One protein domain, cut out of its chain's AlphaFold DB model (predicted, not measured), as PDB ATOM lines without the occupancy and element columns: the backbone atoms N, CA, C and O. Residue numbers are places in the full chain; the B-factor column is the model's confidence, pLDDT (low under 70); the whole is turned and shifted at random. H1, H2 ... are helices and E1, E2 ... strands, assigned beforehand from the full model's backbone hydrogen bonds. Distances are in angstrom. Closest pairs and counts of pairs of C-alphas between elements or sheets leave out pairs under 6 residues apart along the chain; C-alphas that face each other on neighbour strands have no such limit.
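AT A GLANCE: This is residues 6 to 99 of the 717 residues of an uncharacterized protein of Coprinopsis cinerea (strain Okayama-7 / 130 / ATCC MYA-4618 / FGSC 9003) (UniProt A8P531). A small three-strand sheet, E1, E2 and E3, makes a wall on one side; H3 lies over one face of it, over E2 and E3, and H1 sits beside its edge strand E1. The longest helix, H2, lies off the sheet, across from it, with one part near H1 and another near H3, and two long links, residues 13 to 25 and 71 to 89, loop round to join the parts. The printed part has 94 residues, with three named helices and three named strands in the order H1 H2 E1 E2 E3 H3; the sheet's order is E1, E2, E3, antiparallel throughout. The class is mixed, helices and strands, with under half of the residues in named elements. The whole is compact, with a radius of gyration of the C-alphas of 12.5 A and spans of 32 by 30 by 23 A.

HOW THE PARTS SIT: H1, residues 6 to 12, and H2, residues 26 to 38, only just touch, with 3 pairs of C-alphas within 8 A, the closest Ala 9 and Leu 29 at 7.0 A; H2 does so with residues 29 to 32 alone. Their lines are about perpendicular, at 87 degrees. E1, residues 45 to 48, E2, residues 57 to 60, and E3, residues 68 to 70, form a meander, each strand the antiparallel neighbour of the one before, and make two hairpins. E1 and E2 stand at 162 degrees, with N 46 and O 59 within hydrogen-bond range at 3.0 A. E2 and E3 stand at 142 degrees, with N 69 and O 58 within hydrogen-bond range at 2.8 A. H1 is on the sheet but only just at the sheet's level, at a height of 3.7 A; the closest C-alphas of H1 and E1 are those of His 12 and Thr 46, 4.4 A apart. H2 is not on the sheet. H3, residues 90 to 98, is on the sheet at a height of 10.1 A, over E2 and, only just, with 3 C-alphas, over E3. On the local plane it stands at 28 degrees to E2, only just along the strands; the closest C-alphas of E3 and H3 are those of Ile 69 and Phe 92, 6.6 A apart. H2 and H3 are close but not clearly touching, with C-alphas 35 and 93 the closest at 7.9 A, and run the same way at a shallow tilt of 22 degrees. In H1, H2 and H3 every O i to N i+4 pair is within hydrogen-bond range.

IN THESE COORDINATES: H1 begins at C-alpha 6 (25.673, -31.428, -27.388) and is 10.0 A long. H2 measures 18.8 A, E1 10.3 A, E2 9.9 A and E3 6.6 A. H3 measures 12.2 A and ends at C-alpha 98 (52.625, -37.357, -31.935).

THE WHOLE: The two C-alphas farthest apart, those of Gly 64 and Arg 78, are 36.0 A apart. The printed part has no cut. The links H1 to H2 and E3 to H3 are long. The mean pLDDT of the printed part is 97.2, and no printed residue is under 70.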
ATOM      1  N   LEU A   6      26.438 -31.908 -26.238       96.88
ATOM      2  CA  LEU A   6      25.673 -31.428 -27.388       96.88
ATOM      3  C   LEU A   6      26.128 -30.044 -27.875       96.88
ATOM      4  O   LEU A   6      26.129 -29.804 -29.080       96.88
ATOM      5  N   ASP A   7      26.531 -29.142 -26.982       96.94
ATOM      6  CA  ASP A   7      26.956 -27.789 -27.358       96.94
ATOM      7  C   ASP A   7      28.395 -27.784 -27.889       96.94
ATOM      8  O   ASP A   7      28.665 -27.150 -28.915       96.94
ATOM      9  N   ARG A   8      29.271 -28.626 -27.319       97.06
ATOM     10  CA  ARG A   8      30.570 -28.986 -27.923       97.06
ATOM     11  C   ARG A   8      30.381 -29.551 -29.335       97.06
ATOM     12  O   ARG A   8      30.959 -29.049 -30.296       97.06
ATOM     13  N   ALA A   9      29.487 -30.531 -29.495       97.81
ATOM     14  CA  ALA A   9      29.190 -31.142 -30.791       97.81
ATOM     15  C   ALA A   9      28.690 -30.131 -31.842       97.81
ATOM     16  O   ALA A   9      29.125 -30.196 -32.994       97.81
ATOM     17  N   LYS A  10      27.819 -29.182 -31.462       97.94
ATOM     18  CA  LYS A  10      27.386 -28.079 -32.343       97.94
ATOM     19  C   LYS A  10      28.563 -27.185 -32.737       97.94
ATOM     20  O   LYS A  10      28.724 -26.914 -33.925       97.94
ATOM     21  N   ARG A  11      29.394 -26.775 -31.768       97.69
ATOM     22  CA  ARG A  11      30.563 -25.906 -31.985       97.69
ATOM     23  C   ARG A  11      31.540 -26.514 -32.990       97.69
ATOM     24  O   ARG A  11      31.891 -25.850 -33.960       97.69
ATOM     25  N   HIS A  12      31.920 -27.780 -32.807       97.81
ATOM     26  CA  HIS A  12      32.888 -28.455 -33.683       97.81
ATOM     27  C   HIS A  12      32.371 -28.560 -35.126       97.81
ATOM     28  O   HIS A  12      33.133 -28.395 -36.073       97.81
ATOM     29  N   LEU A  13      31.064 -28.789 -35.299       97.75
ATOM     30  CA  LEU A  13      30.402 -28.887 -36.605       97.75
ATOM     31  C   LEU A  13      30.029 -27.526 -37.227       97.75
ATOM     32  O   LEU A  13      29.369 -27.501 -38.266       97.75
ATOM     33  N   GLY A  14      30.401 -26.402 -36.603       97.44
ATOM     34  CA  GLY A  14      30.076 -25.055 -37.087       97.44
ATOM     35  C   GLY A  14      28.586 -24.695 -37.013       97.44
ATOM     36  O   GLY A  14      28.133 -23.775 -37.696       97.44
ATOM     37  N   PHE A  15      27.797 -25.412 -36.211       97.56
ATOM     38  CA  PHE A  15      26.370 -25.148 -36.043       97.56
ATOM     39  C   PHE A  15      26.104 -24.072 -34.985       97.56
ATOM     40  O   PHE A  15      26.796 -23.965 -33.973       97.56
ATOM     41  N   LYS A  16      25.038 -23.287 -35.194       97.75
ATOM     42  CA  LYS A  16      24.562 -22.304 -34.207       97.75
ATOM     43  C   LYS A  16      24.093 -23.021 -32.924       97.75
ATOM     44  O   LYS A  16      23.536 -24.113 -33.034       97.75
ATOM     45  N   PRO A  17      24.202 -22.413 -31.726       96.75
ATOM     46  CA  PRO A  17      23.732 -23.026 -30.474       96.75
ATOM     47  C   PRO A  17      22.251 -23.445 -30.488       96.75
ATOM     48  O   PRO A  17      21.879 -24.439 -29.865       96.75
ATOM     49  N   THR A  18      21.422 -22.726 -31.256       97.31
ATOM     50  CA  THR A  18      19.991 -22.998 -31.478       97.31
ATOM     51  C   THR A  18      19.700 -24.193 -32.396       97.31
ATOM     52  O   THR A  18      18.537 -24.531 -32.597       97.31
ATOM     53  N   TYR A  19      20.722 -24.832 -32.976       97.19
ATOM     54  CA  TYR A  19      20.542 -25.999 -33.838       97.19
ATOM     55  C   TYR A  19      19.972 -27.184 -33.037       97.19
ATOM     56  O   TYR A  19      20.499 -27.494 -31.961       97.19
ATOM     57  N   PRO A  20      18.914 -27.861 -33.519       97.25
ATOM     58  CA  PRO A  20      18.252 -28.917 -32.762       97.25
ATOM     59  C   PRO A  20      19.159 -30.143 -32.617       97.25
ATOM     60  O   PRO A  20      19.659 -30.700 -33.595       97.25
ATOM     61  N   SER A  21      19.330 -30.600 -31.376       96.31
ATOM     62  CA  SER A  21      20.219 -31.715 -31.024       96.31
ATOM     63  C   SER A  21      19.855 -33.039 -31.711       96.31
ATOM     64  O   SER A  21      20.723 -33.885 -31.898       96.31
ATOM     65  N   SER A  22      18.599 -33.211 -32.137       96.12
ATOM     66  CA  SER A  22      18.114 -34.384 -32.877       96.12
ATOM     67  C   SER A  22      18.694 -34.526 -34.291       96.12
ATOM     68  O   SER A  22      18.688 -35.629 -34.830       96.12
ATOM     69  N   LEU A  23      19.218 -33.445 -34.886       96.62
ATOM     70  CA  LEU A  23      19.877 -33.469 -36.201       96.62
ATOM     71  C   LEU A  23      21.394 -33.736 -36.115       96.62
ATOM     72  O   LEU A  23      22.077 -33.806 -37.141       96.62
ATOM     73  N   LEU A  24      21.950 -33.887 -34.907       96.94
ATOM     74  CA  LEU A  24      23.343 -34.293 -34.724       96.94
ATOM     75  C   LEU A  24      23.473 -35.810 -34.969       96.94
ATOM     76  O   LEU A  24      22.727 -36.587 -34.368       96.94
ATOM     77  N   PRO A  25      24.410 -36.276 -35.821       96.44
ATOM     78  CA  PRO A  25      24.593 -37.705 -36.054       96.44
ATOM     79  C   PRO A  25      24.955 -38.447 -34.761       96.44
ATOM     80  O   PRO A  25      25.974 -38.149 -34.141       96.44
ATOM     81  N   LYS A  26      24.153 -39.444 -34.369       96.44
ATOM     82  CA  LYS A  26      24.370 -40.208 -33.124       96.44
ATOM     83  C   LYS A  26      25.754 -40.868 -33.063       96.44
ATOM     84  O   LYS A  26      26.384 -40.843 -32.014       96.44
ATOM     85  N   SER A  27      26.255 -41.368 -34.198       95.25
ATOM     86  CA  SER A  27      27.607 -41.936 -34.322       95.25
ATOM     87  C   SER A  27      28.714 -40.934 -33.980       95.25
ATOM     88  O   SER A  27      29.706 -41.301 -33.359       95.25
ATOM     89  N   TYR A  28      28.532 -39.662 -34.342       97.00
ATOM     90  CA  TYR A  28      29.471 -38.598 -34.001       97.00
ATOM     91  C   TYR A  28      29.453 -38.289 -32.502       97.00
ATOM     92  O   TYR A  28      30.514 -38.136 -31.904       97.00
ATOM     93  N   LEU A  29      28.267 -38.254 -31.882       97.00
ATOM     94  CA  LEU A  29      28.141 -38.036 -30.438       97.00
ATOM     95  C   LEU A  29      28.841 -39.148 -29.642       97.00
ATOM     96  O   LEU A  29      29.620 -38.834 -28.750       97.00
ATOM     97  N   SER A  30      28.652 -40.419 -30.017       96.62
ATOM     98  CA  SER A  30      29.313 -41.551 -29.348       96.62
ATOM     99  C   SER A  30      30.835 -41.574 -29.523       96.62
ATOM    100  O   SER A  30      31.552 -42.007 -28.628       96.62
ATOM    101  N   GLU A  31      31.358 -41.118 -30.666       97.50
ATOM    102  CA  GLU A  31      32.810 -41.007 -30.863       97.50
ATOM    103  C   GLU A  31      33.391 -39.796 -30.112       97.50
ATOM    104  O   GLU A  31      34.486 -39.883 -29.558       97.50
ATOM    105  N   LEU A  32      32.645 -38.687 -30.036       97.75
ATOM    106  CA  LEU A  32      33.035 -37.492 -29.286       97.75
ATOM    107  C   LEU A  32      33.046 -37.754 -27.774       97.75
ATOM    108  O   LEU A  32      33.933 -37.268 -27.081       97.75
ATOM    109  N   GLU A  33      32.096 -38.541 -27.272       97.25
ATOM    110  CA  GLU A  33      32.030 -38.970 -25.874       97.25
ATOM    111  C   GLU A  33      33.266 -39.784 -25.474       97.25
ATOM    112  O   GLU A  33      33.962 -39.413 -24.530       97.25
ATOM    113  N   LYS A  34      33.613 -40.820 -26.255       97.12
ATOM    114  CA  LYS A  34      34.854 -41.597 -26.070       97.12
ATOM    115  C   LYS A  34      36.097 -40.709 -26.114       97.12
ATOM    116  O   LYS A  34      37.002 -40.871 -25.299       97.12
ATOM    117  N   HIS A  35      36.146 -39.773 -27.065       97.75
ATOM    118  CA  HIS A  35      37.272 -38.854 -27.217       97.75
ATOM    119  C   HIS A  35      37.440 -37.947 -25.995       97.75
ATOM    120  O   HIS A  35      38.540 -37.860 -25.462       97.75
ATOM    121  N   ILE A  36      36.360 -37.328 -25.505       97.19
ATOM    122  CA  ILE A  36      36.389 -36.471 -24.308       97.19
ATOM    123  C   ILE A  36      36.719 -37.289 -23.048       97.19
ATOM    124  O   ILE A  36      37.446 -36.799 -22.189       97.19
ATOM    125  N   ALA A  37      36.243 -38.532 -22.937       96.44
ATOM    126  CA  ALA A  37      36.578 -39.406 -21.812       96.44
ATOM    127  C   ALA A  37      38.084 -39.734 -21.746       96.44
ATOM    128  O   ALA A  37      38.650 -39.810 -20.658       96.44
ATOM    129  N   GLN A  38      38.743 -39.897 -22.900       97.00
ATOM    130  CA  GLN A  38      40.177 -40.195 -22.979       97.00
ATOM    131  C   GLN A  38      41.065 -38.934 -22.955       97.00
ATOM    132  O   GLN A  38      42.161 -38.960 -22.396       97.00
ATOM    133  N   TYR A  39      40.596 -37.836 -23.550       97.31
ATOM    134  CA  TYR A  39      41.318 -36.573 -23.714       97.31
ATOM    135  C   TYR A  39      40.423 -35.386 -23.298       97.31
ATOM    136  O   TYR A  39      39.958 -34.622 -24.149       97.31
ATOM    137  N   PRO A  40      40.165 -35.191 -21.988       95.94
ATOM    138  CA  PRO A  40      39.161 -34.237 -21.495       95.94
ATOM    139  C   PRO A  40      39.471 -32.770 -21.814       95.94
ATOM    140  O   PRO A  40      38.569 -31.932 -21.787       95.94
ATOM    141  N   PHE A  41      40.733 -32.467 -22.126       96.06
ATOM    142  CA  PHE A  41      41.201 -31.132 -22.485       96.06
ATOM    143  C   PHE A  41      41.342 -30.914 -23.996       96.06
ATOM    144  O   PHE A  41      41.452 -29.769 -24.410       96.06
ATOM    145  N   ASP A  42      41.328 -31.953 -24.834       97.38
ATOM    146  CA  ASP A  42      41.593 -31.831 -26.276       97.38
ATOM    147  C   ASP A  42      40.289 -31.703 -27.085       97.38
ATOM    148  O   ASP A  42      39.996 -32.493 -27.987       97.38
ATOM    149  N   ASP A  43      39.488 -30.694 -26.727       96.69
ATOM    150  CA  ASP A  43      38.185 -30.354 -27.316       96.69
ATOM    151  C   ASP A  43      38.225 -29.155 -28.286       96.69
ATOM    152  O   ASP A  43      37.224 -28.824 -28.915       96.69
ATOM    153  N   ASN A  44      39.379 -28.509 -28.463       96.81
ATOM    154  CA  ASN A  44      39.517 -27.326 -29.311       96.81
ATOM    155  C   ASN A  44      39.817 -27.689 -30.782       96.81
ATOM    156  O   ASN A  44      40.961 -27.627 -31.247       96.81
ATOM    157  N   PHE A  45      38.784 -28.087 -31.528       98.12
ATOM    158  CA  PHE A  45      38.873 -28.397 -32.960       98.12
ATOM    159  C   PHE A  45      37.585 -28.063 -33.735       98.12
ATOM    160  O   PHE A  45      36.496 -27.958 -33.168       98.12
ATOM    161  N   THR A  46      37.702 -27.936 -35.058       98.31
ATOM    162  CA  THR A  46      36.563 -27.876 -35.996       98.31
ATOM    163  C   THR A  46      36.534 -29.098 -36.901       98.31
ATOM    164  O   THR A  46      37.540 -29.779 -37.085       98.31
ATOM    165  N   LEU A  47      35.361 -29.408 -37.453       98.31
ATOM    166  CA  LEU A  47      35.117 -30.631 -38.204       98.31
ATOM    167  C   LEU A  47      34.226 -30.384 -39.425       98.31
ATOM    168  O   LEU A  47      33.050 -30.037 -39.306       98.31
ATOM    169  N   VAL A  48      34.782 -30.627 -40.611       98.19
ATOM    170  CA  VAL A  48      34.102 -30.478 -41.901       98.19
ATOM    171  C   VAL A  48      33.591 -31.838 -42.375       98.19
ATOM    172  O   VAL A  48      34.370 -32.754 -42.646       98.19
ATOM    173  N   LYS A  49      32.265 -31.971 -42.506       97.75
ATOM    174  CA  LYS A  49      31.615 -33.195 -43.002       97.75
ATOM    175  C   LYS A  49      31.861 -33.381 -44.502       97.75
ATOM    176  O   LYS A  49      31.692 -32.441 -45.273       97.75
ATOM    177  N   GLN A  50      32.150 -34.606 -44.940       97.19
ATOM    178  CA  GLN A  50      32.359 -34.944 -46.359       97.19
ATOM    179  C   GLN A  50      31.402 -36.043 -46.849       97.19
ATOM    180  O   GLN A  50      31.834 -37.084 -47.345       97.19
ATOM    181  N   ALA A  51      30.090 -35.824 -46.701       96.81
ATOM    182  CA  ALA A  51      29.064 -36.828 -47.000       96.81
ATOM    183  C   ALA A  51      29.242 -37.457 -48.393       96.81
ATOM    184  O   ALA A  51      29.387 -36.750 -49.394       96.81
ATOM    185  N   LYS A  52      29.251 -38.796 -48.443       96.88
ATOM    186  CA  LYS A  52      29.495 -39.660 -49.617       96.88
ATOM    187  C   LYS A  52      30.904 -39.575 -50.234       96.88
ATOM    188  O   LYS A  52      31.304 -40.512 -50.923       96.88
ATOM    189  N   LYS A  53      31.667 -38.503 -49.993       96.94
ATOM    190  CA  LYS A  53      33.018 -38.293 -50.547       96.94
ATOM    191  C   LYS A  53      34.120 -38.911 -49.683       96.94
ATOM    192  O   LYS A  53      35.047 -39.496 -50.228       96.94
ATOM    193  N   GLY A  54      34.003 -38.827 -48.360       97.00
ATOM    194  CA  GLY A  54      35.022 -39.298 -47.421       97.00
ATOM    195  C   GLY A  54      34.499 -39.368 -45.990       97.00
ATOM    196  O   GLY A  54      33.293 -39.369 -45.759       97.00
ATOM    197  N   TYR A  55      35.413 -39.408 -45.024       98.06
ATOM    198  CA  TYR A  55      35.092 -39.509 -43.595       98.06
ATOM    199  C   TYR A  55      35.094 -38.148 -42.879       98.06
ATOM    200  O   TYR A  55      34.921 -38.083 -41.667       98.06
ATOM    201  N   GLY A  56      35.264 -37.050 -43.615       98.06
ATOM    202  CA  GLY A  56      35.399 -35.716 -43.038       98.06
ATOM    203  C   GLY A  56      36.840 -35.380 -42.652       98.06
ATOM    204  O   GLY A  56      37.716 -36.245 -42.603       98.06
ATOM    205  N   VAL A  57      37.076 -34.093 -42.409       98.56
ATOM    206  CA  VAL A  57      38.391 -33.539 -42.059       98.56
ATOM    207  C   VAL A  57      38.247 -32.708 -40.794       98.56
ATOM    208  O   VAL A  57      37.355 -31.863 -40.701       98.56
ATOM    209  N   LEU A  58      39.113 -32.973 -39.823       98.50
ATOM    210  CA  LEU A  58      39.194 -32.271 -38.549       98.50
ATOM    211  C   LEU A  58      40.363 -31.289 -38.591       98.50
ATOM    212  O   LEU A  58      41.474 -31.682 -38.931       98.50
ATOM    213  N   THR A  59      40.144 -30.034 -38.211       98.50
ATOM    214  CA  THR A  59      41.213 -29.035 -38.084       98.50
ATOM    215  C   THR A  59      41.487 -28.786 -36.607       98.50
ATOM    216  O   THR A  59      40.605 -28.344 -35.868       98.50
ATOM    217  N   CYS A  60      42.709 -29.081 -36.160       98.38
ATOM    218  CA  CYS A  60      43.112 -28.834 -34.776       98.38
ATOM    219  C   CYS A  60      43.316 -27.327 -34.541       98.38
ATOM    220  O   CYS A  60      44.168 -26.721 -35.191       98.38
ATOM    221  N   LEU A  61      42.566 -26.732 -33.604       97.62
ATOM    222  CA  LEU A  61      42.600 -25.292 -33.306       97.62
ATOM    223  C   LEU A  61      43.497 -24.929 -32.110       97.62
ATOM    224  O   LEU A  61      43.471 -23.789 -31.638       97.62
ATOM    225  N   GLU A  62      44.301 -25.866 -31.602       97.44
ATOM    226  CA  GLU A  62      45.321 -25.532 -30.605       97.44
ATOM    227  C   GLU A  62      46.324 -24.511 -31.161       97.44
ATOM    228  O   GLU A  62      46.757 -24.606 -32.312       97.44
ATOM    229  N   GLU A  63      46.699 -23.524 -30.336       95.94
ATOM    230  CA  GLU A  63      47.545 -22.387 -30.735       95.94
ATOM    231  C   GLU A  63      48.817 -22.892 -31.449       95.94
ATOM    232  O   GLU A  63      49.649 -23.542 -30.823       95.94
ATOM    233  N   GLY A  64      49.018 -22.605 -32.738       94.62
ATOM    234  CA  GLY A  64      50.203 -23.084 -33.475       94.62
ATOM    235  C   GLY A  64      50.191 -24.583 -33.814       94.62
ATOM    236  O   GLY A  64      51.255 -25.198 -33.932       94.62
ATOM    237  N   CYS A  65      49.000 -25.172 -33.940       96.06
ATOM    238  CA  CYS A  65      48.785 -26.457 -34.585       96.06
ATOM    239  C   CYS A  65      48.213 -26.265 -36.000       96.06
ATOM    240  O   CYS A  65      48.968 -26.375 -36.961       96.06
ATOM    241  N   ASN A  66      46.926 -25.914 -36.133       96.25
ATOM    242  CA  ASN A  66      46.238 -25.638 -37.408       96.25
ATOM    243  C   ASN A  66      46.400 -26.736 -38.483       96.25
ATOM    244  O   ASN A  66      46.337 -26.454 -39.679       96.25
ATOM    245  N   VAL A  67      46.618 -27.988 -38.071       97.69
ATOM    246  CA  VAL A  67      46.760 -29.129 -38.986       97.69
ATOM    247  C   VAL A  67      45.380 -29.663 -39.358       97.69
ATOM    248  O   VAL A  67      44.556 -29.925 -38.477       97.69
ATOM    249  N   GLU A  68      45.147 -29.855 -40.656       98.25
ATOM    250  CA  GLU A  68      44.017 -30.622 -41.184       98.25
ATOM    251  C   GLU A  68      44.318 -32.125 -41.121       98.25
ATOM    252  O   GLU A  68      45.348 -32.600 -41.601       98.25
ATOM    253  N   ILE A  69      43.412 -32.876 -40.505       98.50
ATOM    254  CA  ILE A  69      43.567 -34.288 -40.163       98.50
ATOM    255  C   ILE A  69      42.378 -35.033 -40.782       98.50
ATOM    256  O   ILE A  69      41.243 -34.863 -40.321       98.50
ATOM    257  N   PRO A  70      42.585 -35.848 -41.832       98.44
ATOM    258  CA  PRO A  70      41.515 -36.664 -42.390       98.44
ATOM    259  C   PRO A  70      41.092 -37.724 -41.368       98.44
ATOM    260  O   PRO A  70      41.938 -38.400 -40.778       98.44
ATOM    261  N   LEU A  71      39.785 -37.878 -41.151       98.38
ATOM    262  CA  LEU A  71      39.278 -38.909 -40.246       98.38
ATOM    263  C   LEU A  71      39.398 -40.307 -40.866       98.38
ATOM    264  O   LEU A  71      39.333 -40.491 -42.083       98.38
ATOM    265  N   THR A  72      39.537 -41.311 -40.004       98.12
ATOM    266  CA  THR A  72      39.562 -42.733 -40.380       98.12
ATOM    267  C   THR A  72      38.150 -43.331 -40.405       98.12
ATOM    268  O   THR A  72      37.255 -42.792 -39.751       98.12
ATOM    269  N   PRO A  73      37.919 -44.462 -41.101       98.31
ATOM    270  CA  PRO A  73      36.634 -45.162 -41.056       98.31
ATOM    271  C   PRO A  73      36.203 -45.512 -39.618       98.31
ATOM    272  O   PRO A  73      37.029 -45.921 -38.804       98.31
ATOM    273  N   LEU A  74      34.908 -45.399 -39.304       97.25
ATOM    274  CA  LEU A  74      34.322 -45.965 -38.080       97.25
ATOM    275  C   LEU A  74      34.291 -47.497 -38.142       97.25
ATOM    276  O   LEU A  74      33.644 -48.060 -39.022       97.25
ATOM    277  N   THR A  75      34.851 -48.166 -37.135       95.19
ATOM    278  CA  THR A  75      34.766 -49.631 -36.971       95.19
ATOM    279  C   THR A  75      33.329 -50.136 -36.824       95.19
ATOM    280  O   THR A  75      32.995 -51.219 -37.288       95.19
ATOM    281  N   ASN A  76      32.457 -49.338 -36.200       93.00
ATOM    282  CA  ASN A  76      31.098 -49.746 -35.829       93.00
ATOM    283  C   ASN A  76      30.056 -49.495 -36.939       93.00
ATOM    284  O   ASN A  76      28.858 -49.616 -36.697       93.00
ATOM    285  N   SER A  77      30.478 -49.094 -38.143       95.19
ATOM    286  CA  SER A  77      29.581 -48.791 -39.263       95.19
ATOM    287  C   SER A  77      30.008 -49.544 -40.518       95.19
ATOM    288  O   SER A  77      31.159 -49.455 -40.929       95.19
ATOM    289  N   ARG A  78      29.059 -50.218 -41.184       96.38
ATOM    290  CA  ARG A  78      29.306 -50.985 -42.422       96.38
ATOM    291  C   ARG A  78      29.915 -50.149 -43.561       96.38
ATOM    292  O   ARG A  78      30.608 -50.697 -44.407       96.38
ATOM    293  N   ASP A  79      29.660 -48.843 -43.575       96.75
ATOM    294  CA  ASP A  79      30.184 -47.878 -44.558       96.75
ATOM    295  C   ASP A  79      31.283 -46.971 -43.955       96.75
ATOM    296  O   ASP A  79      31.601 -45.902 -44.472       96.75
ATOM    297  N   GLY A  80      31.817 -47.322 -42.778       96.25
ATOM    298  CA  GLY A  80      32.829 -46.528 -42.077       96.25
ATOM    299  C   GLY A  80      32.398 -45.100 -41.711       96.25
ATOM    300  O   GLY A  80      33.244 -44.287 -41.356       96.25
ATOM    301  N   GLY A  81      31.105 -44.768 -41.822       96.50
ATOM    302  CA  GLY A  81      30.578 -43.405 -41.683       96.50
ATOM    303  C   GLY A  81      30.662 -42.520 -42.940       96.50
ATOM    304  O   GLY A  81      30.263 -41.352 -42.885       96.50
ATOM    305  N   LYS A  82      31.105 -43.048 -44.092       97.44
ATOM    306  CA  LYS A  82      31.269 -42.301 -45.355       97.44
ATOM    307  C   LYS A  82      29.969 -41.658 -45.854       97.44
ATOM    308  O   LYS A  82      29.974 -40.507 -46.290       97.44
ATOM    309  N   GLY A  83      28.832 -42.339 -45.734       97.31
ATOM    310  CA  GLY A  83      27.515 -41.827 -46.119       97.31
ATOM    311  C   GLY A  83      27.086 -40.584 -45.332       97.31
ATOM    312  O   GLY A  83      26.507 -39.666 -45.910       97.31
ATOM    313  N   VAL A  84      27.444 -40.510 -44.044       96.88
ATOM    314  CA  VAL A  84      27.248 -39.322 -43.187       96.88
ATOM    315  C   VAL A  84      28.346 -38.278 -43.423       96.88
ATOM    316  O   VAL A  84      28.120 -37.080 -43.247       96.88
ATOM    317  N   GLY A  85      29.532 -38.720 -43.849       97.69
ATOM    318  CA  GLY A  85      30.702 -37.873 -44.044       97.69
ATOM    319  C   GLY A  85      31.485 -37.608 -42.766       97.69
ATOM    320  O   GLY A  85      32.073 -36.535 -42.658       97.69
ATOM    321  N   LEU A  86      31.413 -38.528 -41.798       98.00
ATOM    322  CA  LEU A  86      32.020 -38.429 -40.470       98.00
ATOM    323  C   LEU A  86      32.609 -39.785 -40.070       98.00
ATOM    324  O   LEU A  86      31.881 -40.772 -40.054       98.00
ATOM    325  N   GLY A  87      33.905 -39.807 -39.766       97.69
ATOM    326  CA  GLY A  87      34.685 -40.967 -39.344       97.69
ATOM    327  C   GLY A  87      34.917 -41.048 -37.834       97.69
ATOM    328  O   GLY A  87      34.252 -40.378 -37.047       97.69
ATOM    329  N   SER A  88      35.897 -41.864 -37.449       98.06
ATOM    330  CA  SER A  88      36.391 -42.004 -36.076       98.06
ATOM    331  C   SER A  88      37.564 -41.057 -35.787       98.06
ATOM    332  O   SER A  88      38.338 -40.708 -36.682       98.06
ATOM    333  N   PHE A  89      37.727 -40.680 -34.516       98.31
ATOM    334  CA  PHE A  89      38.777 -39.773 -34.036       98.31
ATOM    335  C   PHE A  89      40.184 -40.390 -33.935       98.31
ATOM    336  O   PHE A  89      41.113 -39.667 -33.588       98.31
ATOM    337  N   VAL A  90      40.402 -41.674 -34.252       98.06
ATOM    338  CA  VAL A  90      41.712 -42.356 -34.085       98.06
ATOM    339  C   VAL A  90      42.887 -41.593 -34.729       98.06
ATOM    340  O   VAL A  90      43.964 -41.485 -34.133       98.06
ATOM    341  N   ALA A  91      42.688 -40.990 -35.906       98.19
ATOM    342  CA  ALA A  91      43.696 -40.131 -36.539       98.19
ATOM    343  C   ALA A  91      44.021 -38.871 -35.707       98.19
ATOM    344  O   ALA A  91      45.189 -38.509 -35.554       98.19
ATOM    345  N   PHE A  92      43.009 -38.235 -35.109       98.44
ATOM    346  CA  PHE A  92      43.187 -37.082 -34.223       98.44
ATOM    347  C   PHE A  92      43.831 -37.474 -32.885       98.44
ATOM    348  O   PHE A  92      44.736 -36.791 -32.416       98.44
ATOM    349  N   GLN A  93      43.470 -38.622 -32.312       98.06
ATOM    350  CA  GLN A  93      44.121 -39.160 -31.110       98.06
ATOM    351  C   GLN A  93      45.607 -39.461 -31.365       98.06
ATOM    352  O   GLN A  93      46.467 -39.168 -30.533       98.06
ATOM    353  N   THR A  94      45.937 -39.979 -32.550       98.00
ATOM    354  CA  THR A  94      47.331 -40.175 -32.973       98.00
ATOM    355  C   THR A  94      48.051 -38.832 -33.105       98.00
ATOM    356  O   THR A  94      49.175 -38.684 -32.627       98.00
ATOM    357  N   HIS A  95      47.396 -37.818 -33.676       98.25
ATOM    358  CA  HIS A  95      47.923 -36.457 -33.752       98.25
ATOM    359  C   HIS A  95      48.205 -35.850 -32.364       98.25
ATOM    360  O   HIS A  95      49.312 -35.362 -32.150       98.25
ATOM    361  N   ILE A  96      47.284 -35.950 -31.396       98.06
ATOM    362  CA  ILE A  96      47.480 -35.451 -30.015       98.06
ATOM    363  C   ILE A  96      48.754 -36.038 -29.385       98.06
ATOM    364  O   ILE A  96      49.524 -35.329 -28.733       98.06
ATOM    365  N   ASN A  97      48.997 -37.333 -29.608       96.94
ATOM    366  CA  ASN A  97      50.141 -38.049 -29.045       96.94
ATOM    367  C   ASN A  97      51.468 -37.817 -29.790       96.94
ATOM    368  O   ASN A  97      52.532 -37.983 -29.191       96.94
ATOM    369  N   THR A  98      51.428 -37.460 -31.076       97.06
ATOM    370  CA  THR A  98      52.625 -37.357 -31.935       97.06
ATOM    371  C   THR A  98      53.034 -35.923 -32.266       97.06
ATOM    372  O   THR A  98      54.212 -35.676 -32.528       97.06
ATOM    373  N   HIS A  99      52.107 -34.962 -32.246       96.44
ATOM    374  CA  HIS A  99      52.372 -33.602 -32.696       96.44
ATOM    375  C   HIS A  99      53.075 -32.765 -31.604       96.44
ATOM    376  O   HIS A  99      52.501 -32.517 -30.539       96.44
TER     377      HIS A  99